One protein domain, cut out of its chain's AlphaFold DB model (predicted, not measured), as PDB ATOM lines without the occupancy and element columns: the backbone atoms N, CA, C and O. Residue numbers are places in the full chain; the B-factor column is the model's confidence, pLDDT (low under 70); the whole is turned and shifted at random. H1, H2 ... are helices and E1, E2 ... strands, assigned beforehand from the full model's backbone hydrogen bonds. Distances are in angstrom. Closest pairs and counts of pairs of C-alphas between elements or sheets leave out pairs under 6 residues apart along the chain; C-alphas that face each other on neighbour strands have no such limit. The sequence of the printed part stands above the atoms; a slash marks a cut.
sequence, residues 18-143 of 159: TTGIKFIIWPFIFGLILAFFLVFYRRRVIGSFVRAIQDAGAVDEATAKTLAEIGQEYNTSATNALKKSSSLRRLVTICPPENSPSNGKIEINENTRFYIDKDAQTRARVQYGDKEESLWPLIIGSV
ATOM      1  N   THR A  18     -16.292  16.470 -33.938       69.88
ATOM      2  CA  THR A  18     -15.686  16.885 -32.672       69.88
ATOM      3  C   THR A  18     -14.900  15.747 -32.018       69.88
ATOM      4  O   THR A  18     -13.773  15.946 -31.561       69.88
ATOM      5  N   THR A  19     -15.444  14.529 -32.025       69.81
ATOM      6  CA  THR A  19     -14.749  13.351 -31.488       69.81
ATOM      7  C   THR A  19     -13.520  12.991 -32.327       69.81
ATOM      8  O   THR A  19     -12.445  12.772 -31.769       69.81
ATOM      9  N   GLY A  20     -13.628  13.015 -33.661       74.56
ATOM     10  CA  GLY A  20     -12.494  12.755 -34.556       74.56
ATOM     11  C   GLY A  20     -11.343  13.751 -34.377       74.56
ATOM     12  O   GLY A  20     -10.182  13.358 -34.281       74.56
ATOM     13  N   ILE A  21     -11.655  15.041 -34.241       74.94
ATOM     14  CA  ILE A  21     -10.650  16.093 -34.037       74.94
ATOM     15  C   ILE A  21      -9.954  15.956 -32.674       74.94
ATOM     16  O   ILE A  21      -8.738  16.146 -32.591       74.94
ATOM     17  N   LYS A  22     -10.671  15.551 -31.614       73.88
ATOM     18  CA  LYS A  22     -10.075  15.274 -30.288       73.88
ATOM     19  C   LYS A  22      -8.983  14.202 -30.366       73.88
ATOM     20  O   LYS A  22      -7.923  14.376 -29.763       73.88
ATOM     21  N   PHE A  23      -9.205  13.144 -31.149       79.62
ATOM     22  CA  PHE A  23      -8.223  12.077 -31.364       79.62
ATOM     23  C   PHE A  23      -7.005  12.502 -32.191       79.62
ATOM     24  O   PHE A  23      -5.993  11.816 -32.138       79.62
ATOM     25  N   ILE A  24      -7.059  13.619 -32.919       82.62
ATOM     26  CA  ILE A  24      -5.912  14.147 -33.675       82.62
ATOM     27  C   ILE A  24      -5.113  15.137 -32.820       82.62
ATOM     28  O   ILE A  24      -3.885  15.074 -32.763       82.62
ATOM     29  N   ILE A  25      -5.810  16.034 -32.120       82.44
ATOM     30  CA  ILE A  25      -5.191  17.127 -31.362       82.44
ATOM     31  C   ILE A  25      -4.385  16.603 -30.174       82.44
ATOM     32  O   ILE A  25      -3.250  17.031 -29.970       82.44
ATOM     33  N   TRP A  26      -4.930  15.662 -29.399       81.56
ATOM     34  CA  TRP A  26      -4.241  15.161 -28.207       81.56
ATOM     35  C   TRP A  26      -2.911  14.467 -28.535       81.56
ATOM     36  O   TRP A  26      -1.892  14.870 -27.969       81.56
ATOM     37  N   PRO A  27      -2.850  13.498 -29.469       87.94
ATOM     38  CA  PRO A  27      -1.583  12.895 -29.876       87.94
ATOM     39  C   PRO A  27      -0.600  13.903 -30.463       87.94
ATOM     40  O   PRO A  27       0.600  13.775 -30.238       87.94
ATOM     41  N   PHE A  28      -1.083  14.927 -31.172       87.00
ATOM     42  CA  PHE A  28      -0.227  15.985 -31.704       87.00
ATOM     43  C   PHE A  28       0.433  16.807 -30.588       87.00
ATOM     44  O   PHE A  28       1.644  17.027 -30.613       87.00
ATOM     45  N   ILE A  29      -0.335  17.198 -29.567       84.81
ATOM     46  CA  ILE A  29       0.187  17.905 -28.389       84.81
ATOM     47  C   ILE A  29       1.185  17.024 -27.636       84.81
ATOM     48  O   ILE A  29       2.279  17.481 -27.307       84.81
ATOM     49  N   PHE A  30       0.857  15.749 -27.415       84.44
ATOM     50  CA  PHE A  30       1.785  14.800 -26.797       84.44
ATOM     51  C   PHE A  30       3.071  14.632 -27.617       84.44
ATOM     52  O   PHE A  30       4.159  14.621 -27.045       84.44
ATOM     53  N   GLY A  31       2.967  14.566 -28.946       88.69
ATOM     54  CA  GLY A  31       4.113  14.513 -29.851       88.69
ATOM     55  C   GLY A  31       5.000  15.756 -29.753       88.69
ATOM     56  O   GLY A  31       6.223  15.632 -29.695       88.69
ATOM     57  N   LEU A  32       4.400  16.946 -29.659       87.31
ATOM     58  CA  LEU A  32       5.124  18.203 -29.453       87.31
ATOM     59  C   LEU A  32       5.841  18.244 -28.103       87.31
ATOM     60  O   LEU A  32       7.020  18.592 -28.050       87.31
ATOM     61  N   ILE A  33       5.165  17.844 -27.025       86.12
ATOM     62  CA  ILE A  33       5.772  17.753 -25.692       86.12
ATOM     63  C   ILE A  33       6.958  16.782 -25.733       86.12
ATOM     64  O   ILE A  33       8.056  17.126 -25.295       86.12
ATOM     65  N   LEU A  34       6.785  15.599 -26.329       87.12
ATOM     66  CA  LEU A  34       7.854  14.609 -26.456       87.12
ATOM     67  C   LEU A  34       9.049  15.141 -27.266       87.12
ATOM     68  O   LEU A  34      10.200  14.915 -26.889       87.12
ATOM     69  N   ALA A  35       8.801  15.887 -28.345       84.88
ATOM     70  CA  ALA A  35       9.852  16.535 -29.122       84.88
ATOM     71  C   ALA A  35      10.638  17.556 -28.281       84.88
ATOM     72  O   ALA A  35      11.870  17.556 -28.310       84.88
ATOM     73  N   PHE A  36       9.946  18.368 -27.475       81.44
ATOM     74  CA  PHE A  36      10.572  19.288 -26.521       81.44
ATOM     75  C   PHE A  36      11.480  18.545 -25.534       81.44
ATOM     76  O   PHE A  36      12.640  18.929 -25.362       81.44
ATOM     77  N   PHE A  37      10.998  17.440 -24.954       82.31
ATOM     78  CA  PHE A  37      11.800  16.593 -24.069       82.31
ATOM     79  C   PHE A  37      13.054  16.050 -24.761       82.31
ATOM     80  O   PHE A  37      14.134  16.105 -24.180       82.31
ATOM     81  N   LEU A  38      12.955  15.566 -26.003       81.19
ATOM     82  CA  LEU A  38      14.109  15.043 -26.744       81.19
ATOM     83  C   LEU A  38      15.158  16.118 -27.046       81.19
ATOM     84  O   LEU A  38      16.360  15.860 -26.914       81.19
ATOM     85  N   VAL A  39      14.723  17.316 -27.444       80.88
ATOM     86  CA  VAL A  39      15.621  18.449 -27.706       80.88
ATOM     87  C   VAL A  39      16.342  18.852 -26.424       80.88
ATOM     88  O   VAL A  39      17.572  18.931 -26.418       80.88
ATOM     89  N   PHE A  40      15.607  19.024 -25.324       74.88
ATOM     90  CA  PHE A  40      16.187  19.370 -24.027       74.88
ATOM     91  C   PHE A  40      17.104  18.281 -23.483       74.88
ATOM     92  O   PHE A  40      18.189  18.591 -22.999       74.88
ATOM     93  N   TYR A  41      16.717  17.011 -23.596       73.94
ATOM     94  CA  TYR A  41      17.547  15.887 -23.174       73.94
ATOM     95  C   TYR A  41      18.888  15.903 -23.906       73.94
ATOM     96  O   TYR A  41      19.939  15.852 -23.268       73.94
ATOM     97  N   ARG A  42      18.874  16.059 -25.239       71.31
ATOM     98  CA  ARG A  42      20.115  16.196 -26.011       71.31
ATOM     99  C   ARG A  42      20.913  17.407 -25.553       71.31
ATOM    100  O   ARG A  42      22.106  17.272 -25.323       71.31
ATOM    101  N   ARG A  43      20.295  18.576 -25.405       71.81
ATOM    102  CA  ARG A  43      21.028  19.800 -25.054       71.81
ATOM    103  C   ARG A  43      21.605  19.769 -23.642       71.81
ATOM    104  O   ARG A  43      22.711  20.255 -23.446       71.81
ATOM    105  N   ARG A  44      20.911  19.157 -22.683       72.06
ATOM    106  CA  ARG A  44      21.332  19.110 -21.281       72.06
ATOM    107  C   ARG A  44      22.304  17.975 -20.988       72.06
ATOM    108  O   ARG A  44      23.376  18.250 -20.472       72.06
ATOM    109  N   VAL A  45      21.975  16.735 -21.356       69.75
ATOM    110  CA  VAL A  45      22.817  15.560 -21.051       69.75
ATOM    111  C   VAL A  45      24.103  15.565 -21.869       69.75
ATOM    112  O   VAL A  45      25.163  15.199 -21.370       69.75
ATOM    113  N   ILE A  46      24.026  15.988 -23.131       73.19
ATOM    114  CA  ILE A  46      25.217  16.079 -23.973       73.19
ATOM    115  C   ILE A  46      25.955  17.396 -23.725       73.19
ATOM    116  O   ILE A  46      27.182  17.417 -23.701       73.19
ATOM    117  N   GLY A  47      25.220  18.488 -23.496       71.50
ATOM    118  CA  GLY A  47      25.827  19.773 -23.161       71.50
ATOM    119  C   GLY A  47      26.588  19.737 -21.842       71.50
ATOM    120  O   GLY A  47      27.645  20.345 -21.770       71.50
ATOM    121  N   SER A  48      26.127  19.000 -20.823       75.50
ATOM    122  CA  SER A  48      26.885  18.840 -19.574       75.50
ATOM    123  C   SER A  48      28.227  18.148 -19.804       75.50
ATOM    124  O   SER A  48      29.234  18.593 -19.271       75.50
ATOM    125  N   PHE A  49      28.264  17.121 -20.655       74.44
ATOM    126  CA  PHE A  49      29.497  16.421 -21.008       74.44
ATOM    127  C   PHE A  49      30.465  17.313 -21.796       74.44
ATOM    128  O   PHE A  49      31.642  17.401 -21.465       74.44
ATOM    129  N   VAL A  50      29.967  18.022 -22.812       74.81
ATOM    130  CA  VAL A  50      30.782  18.940 -23.624       74.81
ATOM    131  C   VAL A  50      31.325  20.098 -22.781       74.81
ATOM    132  O   VAL A  50      32.504  20.422 -22.893       74.81
ATOM    133  N   ARG A  51      30.501  20.683 -21.903       77.31
ATOM    134  CA  ARG A  51      30.926  21.747 -20.981       77.31
ATOM    135  C   ARG A  51      31.933  21.241 -19.956       77.31
ATOM    136  O   ARG A  51      32.933  21.905 -19.750       77.31
ATOM    137  N   ALA A  52      31.747  20.041 -19.403       76.75
ATOM    138  CA  ALA A  52      32.714  19.449 -18.478       76.75
ATOM    139  C   ALA A  52      34.104  19.283 -19.118       76.75
ATOM    140  O   ALA A  52      35.114  19.552 -18.477       76.75
ATOM    141  N   ILE A  53      34.172  18.905 -20.401       76.50
ATOM    142  CA  ILE A  53      35.445  18.821 -21.137       76.50
ATOM    143  C   ILE A  53      36.053  20.216 -21.367       76.50
ATOM    144  O   ILE A  53      37.269  20.383 -21.246       76.50
ATOM    145  N   GLN A  54      35.222  21.219 -21.672       77.00
ATOM    146  CA  GLN A  54      35.660  22.610 -21.835       77.00
ATOM    147  C   GLN A  54      36.186  23.206 -20.523       77.00
ATOM    148  O   GLN A  54      37.286  23.753 -20.514       77.00
ATOM    149  N   ASP A  55      35.449  23.043 -19.425       79.25
ATOM    150  CA  ASP A  55      35.823  23.503 -18.084       79.25
ATOM    151  C   ASP A  55      37.102  22.814 -17.598       79.25
ATOM    152  O   ASP A  55      37.948  23.424 -16.944       79.25
ATOM    153  N   ALA A  56      37.291  21.547 -17.973       76.31
ATOM    154  CA  ALA A  56      38.503  20.807 -17.667       76.31
ATOM    155  C   ALA A  56      39.710  21.218 -18.535       76.31
ATOM    156  O   ALA A  56      40.825  20.768 -18.250       76.31
ATOM    157  N   GLY A  57      39.517  22.067 -19.553       71.69
ATOM    158  CA  GLY A  57      40.581  22.625 -20.386       71.69
ATOM    159  C   GLY A  57      41.236  21.620 -21.335       71.69
ATOM    160  O   GLY A  57      42.377  21.824 -21.739       71.69
ATOM    161  N   ALA A  58      40.550  20.531 -21.688       77.88
ATOM    162  CA  ALA A  58      41.095  19.504 -22.573       77.88
ATOM    163  C   ALA A  58      41.003  19.947 -24.045       77.88
ATOM    164  O   ALA A  58      40.023  19.655 -24.734       77.88
ATOM    165  N   VAL A  59      42.012  20.698 -24.501       74.44
ATOM    166  CA  VAL A  59      42.051  21.330 -25.839       74.44
ATOM    167  C   VAL A  59      42.904  20.595 -26.870       74.44
ATOM    168  O   VAL A  59      42.838  20.914 -28.052       74.44
ATOM    169  N   ASP A  60      43.725  19.656 -26.417       71.75
ATOM    170  CA  ASP A  60      44.725  18.965 -27.226       71.75
ATOM    171  C   ASP A  60      44.943  17.553 -26.667       71.75
ATOM    172  O   ASP A  60      44.607  17.291 -25.507       71.75
ATOM    173  N   GLU A  61      45.538  16.658 -27.449       70.31
ATOM    174  CA  GLU A  61      45.795  15.266 -27.069       70.31
ATOM    175  C   GLU A  61      46.643  15.165 -25.789       70.31
ATOM    176  O   GLU A  61      46.362  14.351 -24.907       70.31
ATOM    177  N   ALA A  62      47.613  16.068 -25.620       66.50
ATOM    178  CA  ALA A  62      48.443  16.149 -24.417       66.50
ATOM    179  C   ALA A  62      47.663  16.571 -23.157       66.50
ATOM    180  O   ALA A  62      48.068  16.252 -22.042       66.50
ATOM    181  N   THR A  63      46.545  17.285 -23.328       72.62
ATOM    182  CA  THR A  63      45.670  17.747 -22.232       72.62
ATOM    183  C   THR A  63      44.376  16.930 -22.172       72.62
ATOM    184  O   THR A  63      43.433  17.304 -21.477       72.62
ATOM    185  N   ALA A  64      44.296  15.829 -22.921       69.88
ATOM    186  CA  ALA A  64      43.108  15.000 -22.968       69.88
ATOM    187  C   ALA A  64      42.864  14.364 -21.595       69.88
ATOM    188  O   ALA A  64      43.770  13.774 -21.002       69.88
ATOM    189  N   LYS A  65      41.631  14.482 -21.105       76.38
ATOM    190  CA  LYS A  65      41.250  14.042 -19.760       76.38
ATOM    191  C   LYS A  65      40.313  12.851 -19.797       76.38
ATOM    192  O   LYS A  65      39.553  12.673 -20.754       76.38
ATOM    193  N   THR A  66      40.382  12.019 -18.768       74.56
ATOM    194  CA  THR A  66      39.499  10.854 -18.613       74.56
ATOM    195  C   THR A  66      38.117  11.256 -18.092       74.56
ATOM    196  O   THR A  66      37.920  12.363 -17.592       74.56
ATOM    197  N   LEU A  67      37.144  10.340 -18.178       68.88
ATOM    198  CA  LEU A  67      35.791  10.529 -17.625       68.88
ATOM    199  C   LEU A  67      35.785  10.829 -16.117       68.88
ATOM    200  O   LEU A  67      34.948  11.610 -15.661       68.88
ATOM    201  N   ALA A  68      36.720  10.238 -15.369       66.06
ATOM    202  CA  ALA A  68      36.895  10.491 -13.943       66.06
ATOM    203  C   ALA A  68      37.424  11.915 -13.688       66.06
ATOM    204  O   ALA A  68      36.903  12.632 -12.838       66.06
ATOM    205  N   GLU A  69      38.392  12.374 -14.487       69.94
ATOM    206  CA  GLU A  69      39.000  13.707 -14.355       69.94
ATOM    207  C   GLU A  69      38.056  14.856 -14.738       69.94
ATOM    208  O   GLU A  69      38.202  15.968 -14.233       69.94
ATOM    209  N   ILE A  70      37.077  14.598 -15.610       74.38
ATOM    210  CA  ILE A  70      36.010  15.555 -15.955       74.38
ATOM    211  C   ILE A  70      34.768  15.412 -15.054       74.38
ATOM    212  O   ILE A  70      33.760  16.075 -15.292       74.38
ATOM    213  N   GLY A  71      34.803  14.534 -14.040       66.06
ATOM    214  CA  GLY A  71      33.701  14.333 -13.093       66.06
ATOM    215  C   GLY A  71      32.416  13.776 -13.725       66.06
ATOM    216  O   GLY A  71      31.316  14.090 -13.271       66.06
ATOM    217  N   GLN A  72      32.527  12.990 -14.802       68.25
ATOM    218  CA  GLN A  72      31.396  12.409 -15.549       68.25
ATOM    219  C   GLN A  72      31.441  10.871 -15.602       68.25
ATOM    220  O   GLN A  72      30.857  10.266 -16.502       68.25
ATOM    221  N   GLU A  73      32.090  10.235 -14.627       58.94
ATOM    222  CA  GLU A  73      32.329   8.784 -14.540       58.94
ATOM    223  C   GLU A  73      31.055   7.931 -14.715       58.94
ATOM    224  O   GLU A  73      31.070   6.910 -15.397       58.94
ATOM    225  N   TYR A  74      29.909   8.408 -14.213       59.62
ATOM    226  CA  TYR A  74      28.623   7.698 -14.284       59.62
ATOM    227  C   TYR A  74      27.693   8.148 -15.422       59.62
ATOM    228  O   TYR A  74      26.573   7.641 -15.536       59.62
ATOM    229  N   ASN A  75      28.105   9.085 -16.286       66.31
ATOM    230  CA  ASN A  75      27.234   9.603 -17.346       66.31
ATOM    231  C   ASN A  75      27.198   8.665 -18.570       66.31
ATOM    232  O   ASN A  75      27.670   8.979 -19.669       66.31
ATOM    233  N   THR A  76      26.596   7.487 -18.375       66.31
ATOM    234  CA  THR A  76      26.386   6.455 -19.408       66.31
ATOM    235  C   THR A  76      25.561   6.967 -20.591       66.31
ATOM    236  O   THR A  76      25.736   6.528 -21.730       66.31
ATOM    237  N   SER A  77      24.685   7.944 -20.358       70.06
ATOM    238  CA  SER A  77      23.872   8.576 -21.392       70.06
ATOM    239  C   SER A  77      24.705   9.414 -22.364       70.06
ATOM    240  O   SER A  77      24.514   9.302 -23.578       70.06
ATOM    241  N   ALA A  78      25.643  10.223 -21.861       69.88
ATOM    242  CA  ALA A  78      26.532  11.026 -22.699       69.88
ATOM    243  C   ALA A  78      27.538  10.156 -23.462       69.88
ATOM    244  O   ALA A  78      27.727  10.348 -24.666       69.88
ATOM    245  N   THR A  79      28.117   9.144 -22.808       70.44
ATOM    246  CA  THR A  79      29.057   8.219 -23.460       70.44
ATOM    247  C   THR A  79      28.377   7.396 -24.551       70.44
ATOM    248  O   THR A  79      28.908   7.269 -25.655       70.44
ATOM    249  N   ASN A  80      27.158   6.900 -24.320       69.81
ATOM    250  CA  ASN A  80      26.407   6.178 -25.346       69.81
ATOM    251  C   ASN A  80      25.965   7.099 -26.502       69.81
ATOM    252  O   ASN A  80      26.013   6.710 -27.673       69.81
ATOM    253  N   ALA A  81      25.595   8.350 -26.203       70.25
ATOM    254  CA  ALA A  81      25.300   9.351 -27.228       70.25
ATOM    255  C   ALA A  81      26.529   9.661 -28.097       70.25
ATOM    256  O   ALA A  81      26.396   9.762 -29.318       70.25
ATOM    257  N   LEU A  82      27.720   9.740 -27.498       71.38
ATOM    258  CA  LEU A  82      28.983   9.913 -28.213       71.38
ATOM    259  C   LEU A  82      29.300   8.713 -29.116       71.38
ATOM    260  O   LEU A  82      29.690   8.908 -30.265       71.38
ATOM    261  N   LYS A  83      29.058   7.478 -28.654       68.12
ATOM    262  CA  LYS A  83      29.225   6.269 -29.485       68.12
ATOM    263  C   LYS A  83      28.299   6.274 -30.705       68.12
ATOM    264  O   LYS A  83      28.722   5.912 -31.801       68.12
ATOM    265  N   LYS A  84      27.039   6.685 -30.521       70.88
ATOM    266  CA  LYS A  84      25.987   6.586 -31.546       70.88
ATOM    267  C   LYS A  84      25.925   7.787 -32.499       70.88
ATOM    268  O   LYS A  84      25.455   7.640 -33.624       70.88
ATOM    269  N   SER A  85      26.361   8.975 -32.074       67.88
ATOM    270  CA  SER A  85      26.155  10.229 -32.813       67.88
ATOM    271  C   SER A  85      27.430  10.717 -33.503       67.88
ATOM    272  O   SER A  85      28.359  11.205 -32.859       67.88
ATOM    273  N   SER A  86      27.449  10.674 -34.838       64.75
ATOM    274  CA  SER A  86      28.571  11.167 -35.656       64.75
ATOM    275  C   SER A  86      28.828  12.668 -35.486       64.75
ATOM    276  O   SER A  86      29.976  13.097 -35.487       64.75
ATOM    277  N   SER A  87      27.775  13.466 -35.280       67.38
ATOM    278  CA  SER A  87      27.888  14.903 -34.998       67.38
ATOM    279  C   SER A  87      28.677  15.190 -33.726       67.38
ATOM    280  O   SER A  87      29.435  16.150 -33.676       67.38
ATOM    281  N   LEU A  88      28.529  14.328 -32.719       66.69
ATOM    282  CA  LEU A  88      29.199  14.483 -31.443       66.69
ATOM    283  C   LEU A  88      30.657  14.063 -31.525       66.69
ATOM    284  O   LEU A  88      31.504  14.749 -30.981       66.69
ATOM    285  N   ARG A  89      30.961  13.017 -32.297       68.31
ATOM    286  CA  ARG A  89      32.339  12.596 -32.603       68.31
ATOM    287  C   ARG A  89      33.111  13.599 -33.463       68.31
ATOM    288  O   ARG A  89      34.327  13.539 -33.507       68.31
ATOM    289  N   ARG A  90      32.423  14.516 -34.152       67.81
ATOM    290  CA  ARG A  90      33.061  15.635 -34.875       67.81
ATOM    291  C   ARG A  90      33.472  16.798 -33.964       67.81
ATOM    292  O   ARG A  90      34.187  17.679 -34.423       67.81
ATOM    293  N   LEU A  91      32.976  16.831 -32.728       67.75
ATOM    294  CA  LEU A  91      33.319  17.833 -31.704       67.75
ATOM    295  C   LEU A  91      34.242  17.217 -30.635       67.75
ATOM    296  O   LEU A  91      35.220  17.811 -30.209       67.75
ATOM    297  N   VAL A  92      33.847  16.006 -30.255       71.31
ATOM    298  CA  VAL A  92      34.402  14.928 -29.437       71.31
ATOM    299  C   VAL A  92      35.590  14.129 -29.971       71.31
ATOM    300  O   VAL A  92      35.308  13.040 -30.481       71.31
ATOM    301  N   THR A  93      36.856  14.545 -29.863       73.06
ATOM    302  CA  THR A  93      37.943  13.623 -30.246       73.06
ATOM    303  C   THR A  93      38.189  12.604 -29.134       73.06
ATOM    304  O   THR A  93      38.347  12.951 -27.963       73.06
ATOM    305  N   ILE A  94      38.166  11.322 -29.506       72.62
ATOM    306  CA  ILE A  94      38.354  10.189 -28.598       72.62
ATOM    307  C   ILE A  94      39.761   9.649 -28.828       72.62
ATOM    308  O   ILE A  94      40.036   9.153 -29.921       72.62
ATOM    309  N   CYS A  95      40.610   9.691 -27.804       65.25
ATOM    310  CA  CYS A  95      41.879   8.972 -27.794       65.25
ATOM    311  C   CYS A  95      41.643   7.614 -27.114       65.25
ATOM    312  O   CYS A  95      41.494   7.563 -25.884       65.25
ATOM    313  N   PRO A  96      41.511   6.515 -27.883       63.16
ATOM    314  CA  PRO A  96      41.382   5.193 -27.292       63.16
ATOM    315  C   PRO A  96      42.677   4.831 -26.544       63.16
ATOM    316  O   PRO A  96      43.760   5.215 -26.983       63.16
ATOM    317  N   PRO A  97      42.595   4.093 -25.426       59.31
ATOM    318  CA  PRO A  97      43.787   3.556 -24.780       59.31
ATOM    319  C   PRO A  97      44.492   2.564 -25.721       59.31
ATOM    320  O   PRO A  97      43.824   1.874 -26.494       59.31
ATOM    321  N   GLU A  98      45.820   2.436 -25.613       55.22
ATOM    322  CA  GLU A  98      46.645   1.528 -26.443       55.22
ATOM    323  C   GLU A  98      46.144   0.067 -26.464       55.22
ATOM    324  O   GLU A  98      46.428  -0.670 -27.402       55.22
ATOM    325  N   ASN A  99      45.347  -0.342 -25.469       53.53
ATOM    326  CA  ASN A  99      44.783  -1.688 -25.338       53.53
ATOM    327  C   ASN A  99      43.360  -1.864 -25.913       53.53
ATOM    328  O   ASN A  99      42.730  -2.893 -25.668       53.53
ATOM    329  N   SER A 100      42.804  -0.893 -26.645       52.34
ATOM    330  CA  SER A 100      41.477  -1.062 -27.257       52.34
ATOM    331  C   SER A 100      41.526  -2.027 -28.455       52.34
ATOM    332  O   SER A 100      42.311  -1.811 -29.379       52.34
ATOM    333  N   PRO A 101      40.661  -3.061 -28.510       49.06
ATOM    334  CA  PRO A 101      40.600  -3.951 -29.661       49.06
ATOM    335  C   PRO A 101      40.195  -3.151 -30.906       49.06
ATOM    336  O   PRO A 101      39.172  -2.465 -30.907       49.06
ATOM    337  N   SER A 102      40.989  -3.259 -31.977       50.53
ATOM    338  CA  SER A 102      40.815  -2.581 -33.279       50.53
ATOM    339  C   SER A 102      39.613  -3.111 -34.083       50.53
ATOM    340  O   SER A 102      39.666  -3.333 -35.288       50.53
ATOM    341  N   ASN A 103      38.503  -3.387 -33.399       47.41
ATOM    342  CA  ASN A 103      37.352  -4.092 -33.935       47.41
ATOM    343  C   ASN A 103      36.133  -3.168 -34.031       47.41
ATOM    344  O   ASN A 103      35.064  -3.511 -33.542       47.41
ATOM    345  N   GLY A 104      36.312  -1.963 -34.595       51.03
ATOM    346  CA  GLY A 104      35.267  -1.007 -35.020       51.03
ATOM    347  C   GLY A 104      34.243  -0.518 -33.973       51.03
ATOM    348  O   GLY A 104      33.515   0.442 -34.225       51.03
ATOM    349  N   LYS A 105      34.179  -1.149 -32.800       51.09
ATOM    350  CA  LYS A 105      33.318  -0.846 -31.665       51.09
ATOM    351  C   LYS A 105      34.105   0.024 -30.707       51.09
ATOM    352  O   LYS A 105      35.116  -0.381 -30.150       51.09
ATOM    353  N   ILE A 106      33.622   1.244 -30.528       57.91
ATOM    354  CA  ILE A 106      34.197   2.200 -29.589       57.91
ATOM    355  C   ILE A 106      33.794   1.744 -28.189       57.91
ATOM    356  O   ILE A 106      32.666   1.973 -27.732       57.91
ATOM    357  N   GLU A 107      34.702   1.073 -27.506       58.19
ATOM    358  CA  GLU A 107      34.566   0.797 -26.086       58.19
ATOM    359  C   GLU A 107      35.158   1.985 -25.329       58.19
ATOM    360  O   GLU A 107      36.363   2.213 -25.322       58.19
ATOM    361  N   ILE A 108      34.267   2.813 -24.780       60.78
ATOM    362  CA  ILE A 108      34.633   3.883 -23.854       60.78
ATOM    363  C   ILE A 108      34.861   3.207 -22.504       60.78
ATOM    364  O   ILE A 108      33.894   2.730 -21.912       60.78
ATOM    365  N   ASN A 109      36.120   3.148 -22.085       61.44
ATOM    366  CA  ASN A 109      36.562   2.668 -20.779       61.44
ATOM    367  C   ASN A 109      37.026   3.858 -19.924       61.44
ATOM    368  O   ASN A 109      37.193   4.968 -20.428       61.44
ATOM    369  N   GLU A 110      37.275   3.623 -18.636       59.84
ATOM    370  CA  GLU A 110      37.741   4.642 -17.678       59.84
ATOM    371  C   GLU A 110      39.043   5.338 -18.122       59.84
ATOM    372  O   GLU A 110      39.232   6.523 -17.866       59.84
ATOM    373  N   ASN A 111      39.888   4.644 -18.895       60.09
ATOM    374  CA  ASN A 111      41.141   5.179 -19.443       60.09
ATOM    375  C   ASN A 111      40.990   5.895 -20.796       60.09
ATOM    376  O   ASN A 111      41.983   6.365 -21.352       60.09
ATOM    377  N   THR A 112      39.785   5.961 -21.369       67.94
ATOM    378  CA  THR A 112      39.555   6.701 -22.612       67.94
ATOM    379  C   THR A 112      39.650   8.197 -22.330       67.94
ATOM    380  O   THR A 112      38.926   8.722 -21.482       67.94
ATOM    381  N   ARG A 113      40.543   8.882 -23.049       71.25
ATOM    382  CA  ARG A 113      40.748  10.324 -22.907       71.25
ATOM    383  C   ARG A 113      39.977  11.084 -23.980       71.25
ATOM    384  O   ARG A 113      39.870  10.633 -25.123       71.25
ATOM    385  N   PHE A 114      39.451  12.240 -23.598       77.00
ATOM    386  CA  PHE A 114      38.652  13.104 -24.458       77.00
ATOM    387  C   PHE A 114      39.256  14.500 -24.508       77.00
ATOM    388  O   PHE A 114      39.673  15.039 -23.480       77.00
ATOM    389  N   TYR A 115      39.263  15.093 -25.699       76.06
ATOM    390  CA  TYR A 115      39.588  16.501 -25.889       76.06
ATOM    391  C   TYR A 115      38.700  17.119 -26.974       76.06
ATOM    392  O   TYR A 115      38.170  16.424 -27.845       76.06
ATOM    393  N   ILE A 116      38.519  18.436 -26.898       78.62
ATOM    394  CA  ILE A 116      37.819  19.233 -27.905       78.62
ATOM    395  C   ILE A 116      38.840  20.191 -28.505       78.62
ATOM    396  O   ILE A 116      39.299  21.107 -27.826       78.62
ATOM    397  N   ASP A 117      39.155  19.992 -29.783       75.06
ATOM    398  CA  ASP A 117      40.047  20.871 -30.543       75.06
ATOM    399  C   ASP A 117      39.557  22.336 -30.497       75.06
ATOM    400  O   ASP A 117      38.353  22.595 -30.407       75.06
ATOM    401  N   LYS A 118      40.459  23.315 -30.588       73.38
ATOM    402  CA  LYS A 118      40.142  24.754 -30.507       73.38
ATOM    403  C   LYS A 118      39.093  25.185 -31.540       73.38
ATOM    404  O   LYS A 118      38.180  25.951 -31.216       73.38
ATOM    405  N   ASP A 119      39.156  24.632 -32.747       74.25
ATOM    406  CA  ASP A 119      38.170  24.901 -33.804       74.25
ATOM    407  C   ASP A 119      36.797  24.282 -33.493       74.25
ATOM    408  O   ASP A 119      35.739  24.862 -33.776       74.25
ATOM    409  N   ALA A 120      36.797  23.109 -32.856       73.25
ATOM    410  CA  ALA A 120      35.593  22.426 -32.399       73.25
ATOM    411  C   ALA A 120      35.000  23.074 -31.137       73.25
ATOM    412  O   ALA A 120      33.783  23.038 -30.952       73.25
ATOM    413  N   GLN A 121      35.819  23.733 -30.314       72.25
ATOM    414  CA  GLN A 121      35.403  24.433 -29.100       72.25
ATOM    415  C   GLN A 121      34.417  25.554 -29.412       72.25
ATOM    416  O   GLN A 121      33.370  25.654 -28.773       72.25
ATOM    417  N   THR A 122      34.699  26.346 -30.449       73.25
ATOM    418  CA  THR A 122      33.808  27.431 -30.886       73.25
ATOM    419  C   THR A 122      32.449  26.882 -31.329       73.25
ATOM    420  O   THR A 122      31.402  27.406 -30.950       73.25
ATOM    421  N   ARG A 123      32.440  25.770 -32.075       74.44
ATOM    422  CA  ARG A 123      31.203  25.113 -32.533       74.44
ATOM    423  C   ARG A 123      30.415  24.501 -31.376       74.44
ATOM    424  O   ARG A 123      29.199  24.664 -31.309       74.44
ATOM    425  N   ALA A 124      31.109  23.850 -30.445       71.75
ATOM    426  CA  ALA A 124      30.532  23.309 -29.223       71.75
ATOM    427  C   ALA A 124      29.882  24.413 -28.374       71.75
ATOM    428  O   ALA A 124      28.753  24.246 -27.913       71.75
ATOM    429  N   ARG A 125      30.551  25.565 -28.246       72.81
ATOM    430  CA  ARG A 125      30.062  26.740 -27.516       72.81
ATOM    431  C   ARG A 125      28.791  27.321 -28.131       72.81
ATOM    432  O   ARG A 125      27.843  27.605 -27.411       72.81
ATOM    433  N   VAL A 126      28.730  27.434 -29.459       77.25
ATOM    434  CA  VAL A 126      27.519  27.894 -30.167       77.25
ATOM    435  C   VAL A 126      26.365  26.898 -30.013       77.25
ATOM    436  O   VAL A 126      25.216  27.295 -29.830       77.25
ATOM    437  N   GLN A 127      26.649  25.596 -30.076       73.12
ATOM    438  CA  GLN A 127      25.611  24.566 -30.084       73.12
ATOM    439  C   GLN A 127      25.040  24.259 -28.691       73.12
ATOM    440  O   GLN A 127      23.828  24.052 -28.552       73.12
ATOM    441  N   TYR A 128      25.900  24.226 -27.673       70.56
ATOM    442  CA  TYR A 128      25.549  23.809 -26.315       70.56
ATOM    443  C   TYR A 128      25.582  24.950 -25.297       70.56
ATOM    444  O   TYR A 128      25.026  24.777 -24.216       70.56
ATOM    445  N   GLY A 129      26.153  26.109 -25.627       69.69
ATOM    446  CA  GLY A 129      26.236  27.262 -24.730       69.69
ATOM    447  C   GLY A 129      27.184  27.053 -23.548       69.69
ATOM    448  O   GLY A 129      27.473  25.930 -23.142       69.69
ATOM    449  N   ASP A 130      27.622  28.160 -22.952       66.44
ATOM    450  CA  ASP A 130      28.534  28.158 -21.796       66.44
ATOM    451  C   ASP A 130      27.872  27.776 -20.479       66.44
ATOM    452  O   ASP A 130      28.528  27.362 -19.531       66.44
ATOM    453  N   LYS A 131      26.558  27.972 -20.392       68.56
ATOM    454  CA  LYS A 131      25.810  27.803 -19.151       68.56
ATOM    455  C   LYS A 131      24.833  26.662 -19.279       68.56
ATOM    456  O   LYS A 131      24.286  26.384 -20.350       68.56
ATOM    457  N   GLU A 132      24.608  26.004 -18.153       66.50
ATOM    458  CA  GLU A 132      23.551  25.021 -18.052       66.50
ATOM    459  C   GLU A 132      22.207  25.681 -18.376       66.50
ATOM    460  O   GLU A 132      21.832  26.684 -17.770       66.50
ATOM    461  N   GLU A 133      21.500  25.157 -19.378       68.06
ATOM    462  CA  GLU A 133      20.188  25.698 -19.714       68.06
ATOM    463  C   GLU A 133      19.199  25.334 -18.610       68.06
ATOM    464  O   GLU A 133      19.106  24.177 -18.184       68.06
ATOM    465  N   SER A 134      18.473  26.346 -18.135       74.38
ATOM    466  CA  SER A 134      17.441  26.173 -17.122       74.38
ATOM    467  C   SER A 134      16.308  25.296 -17.655       74.38
ATOM    468  O   SER A 134      15.961  25.378 -18.831       74.38
ATOM    469  N   LEU A 135      15.705  24.476 -16.793       72.19
ATOM    470  CA  LEU A 135      14.558  23.627 -17.150       72.19
ATOM    471  C   LEU A 135      13.244  24.416 -17.252       72.19
ATOM    472  O   LEU A 135      12.267  23.920 -17.810       72.19
ATOM    473  N   TRP A 136      13.214  25.650 -16.743       75.88
ATOM    474  CA  TRP A 136      12.022  26.497 -16.733       75.88
ATOM    475  C   TRP A 136      11.356  26.674 -18.106       75.88
ATOM    476  O   TRP A 136      10.141  26.510 -18.168       75.88
ATOM    477  N   PRO A 137      12.075  26.923 -19.217       82.12
ATOM    478  CA  PRO A 137      11.447  27.075 -20.527       82.12
ATOM    479  C   PRO A 137      10.784  25.786 -21.030       82.12
ATOM    480  O   PRO A 137       9.748  25.867 -21.685       82.12
ATOM    481  N   LEU A 138      11.324  24.603 -20.696       78.94
ATOM    482  CA  LEU A 138      10.681  23.319 -21.008       78.94
ATOM    483  C   LEU A 138       9.357  23.193 -20.249       78.94
ATOM    484  O   LEU A 138       8.334  22.853 -20.844       78.94
ATOM    485  N   ILE A 139       9.385  23.462 -18.942       81.00
ATOM    486  CA  ILE A 139       8.216  23.334 -18.066       81.00
ATOM    487  C   ILE A 139       7.139  24.328 -18.503       81.00
ATOM    488  O   ILE A 139       6.009  23.929 -18.762       81.00
ATOM    489  N   ILE A 140       7.502  25.600 -18.670       87.31
ATOM    490  CA  ILE A 140       6.589  26.663 -19.100       87.31
ATOM    491  C   ILE A 140       6.030  26.363 -20.495       87.31
ATOM    492  O   ILE A 140       4.824  26.470 -20.694       87.31
ATOM    493  N   GLY A 141       6.869  25.934 -21.444       85.00
ATOM    494  CA  GLY A 141       6.435  25.578 -22.798       85.00
ATOM    495  C   GLY A 141       5.474  24.388 -22.821       85.00
ATOM    496  O   GLY A 141       4.448  24.434 -23.497       85.00
ATOM    497  N   SER A 142       5.759  23.350 -22.032       85.12
ATOM    498  CA  SER A 142       4.897  22.166 -21.918       85.12
ATOM    499  C   SER A 142       3.561  22.507 -21.256       85.12
ATOM    500  O   SER A 142       2.510  22.091 -21.737       85.12
ATOM    501  N   VAL A 143       3.584  23.313 -20.189       88.00
ATOM    502  CA  VAL A 143       2.371  23.800 -19.519       88.00
ATOM    503  C   VAL A 143       1.545  24.677 -20.462       88.00
ATOM    504  O   VAL A 143       0.336  24.487 -20.551       88.00
TER     505      VAL A 143
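This is residues 18 to 143 of the 159 residues of an uncharacterized protein of Clostridiales bacterium (UniProt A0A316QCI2). A long helix, H1, makes the length: its residues 18 to 28 stick out as a free arm, and a loose head of short parts gathers near its other end. In that head H2 crosses H1, H4 runs back along it, and E1 and E2 form a small hairpin; H5 folds back beside H1 nearer the arm. The 126 printed residues hold five named helices and two antiparallel strands, in the order H1 H2 H3 E1 E2 H4 H5, mostly helix. The whole is loose, with a radius of gyration of the C-alphas of 18.1 A and spans of 64 by 33 by 25 A.

H1, residues 18 to 55, runs 53.9 A from C-alpha 18 at (-15.686, 16.885, -32.672), with a kink of 26 degrees near residue 49. H2 is residues 76 to 84, 12.1 A, and H3 residues 86 to 89. E1 is residues 93 to 95 and E2 residues 113 to 115. H4, residues 118 to 128, is 15.2 A long; H5, residues 136 to 143, is 10.4 A and ends at C-alpha 143 (2.371, 23.800, -19.519).

H1 touches H2 with residues 45 to 49 alone, about perpendicular at 85 degrees; the closest C-alphas, of Ile 46 and Ala 78, are 5.4 A apart. H2 and H3 touch only at the corner, closest at C-alphas 82 and 88, 5.6 A. In the hairpin, N 95 and O 113 are 2.9 A apart, within hydrogen-bond range. H1 touches H4 with residues 43 to 54 alone, opposite ways at a shallow tilt of 33 degrees, only just short of steep; C-alphas 47 and 128 are closest, 5.1 A. H1 touches H5 with residues 33 to 40 alone, opposite ways at a shallow tilt of 11 degrees, closest at C-alphas 33 and 142, 5.9 A. Every O i to N i+4 pair is within range in H2 and H5, 32 of 34 in H1 and 5 of 7 in H4; H3 is too short for one.

The farthest C-alphas, of Thr 18 and Ala 62, are 64.7 A apart. The printed part has no cut; the links H1 to H2 and E1 to E2 are long. Mean pLDDT of the printed part is 71.9, and 47 residues are under 70, among them 95 to 112.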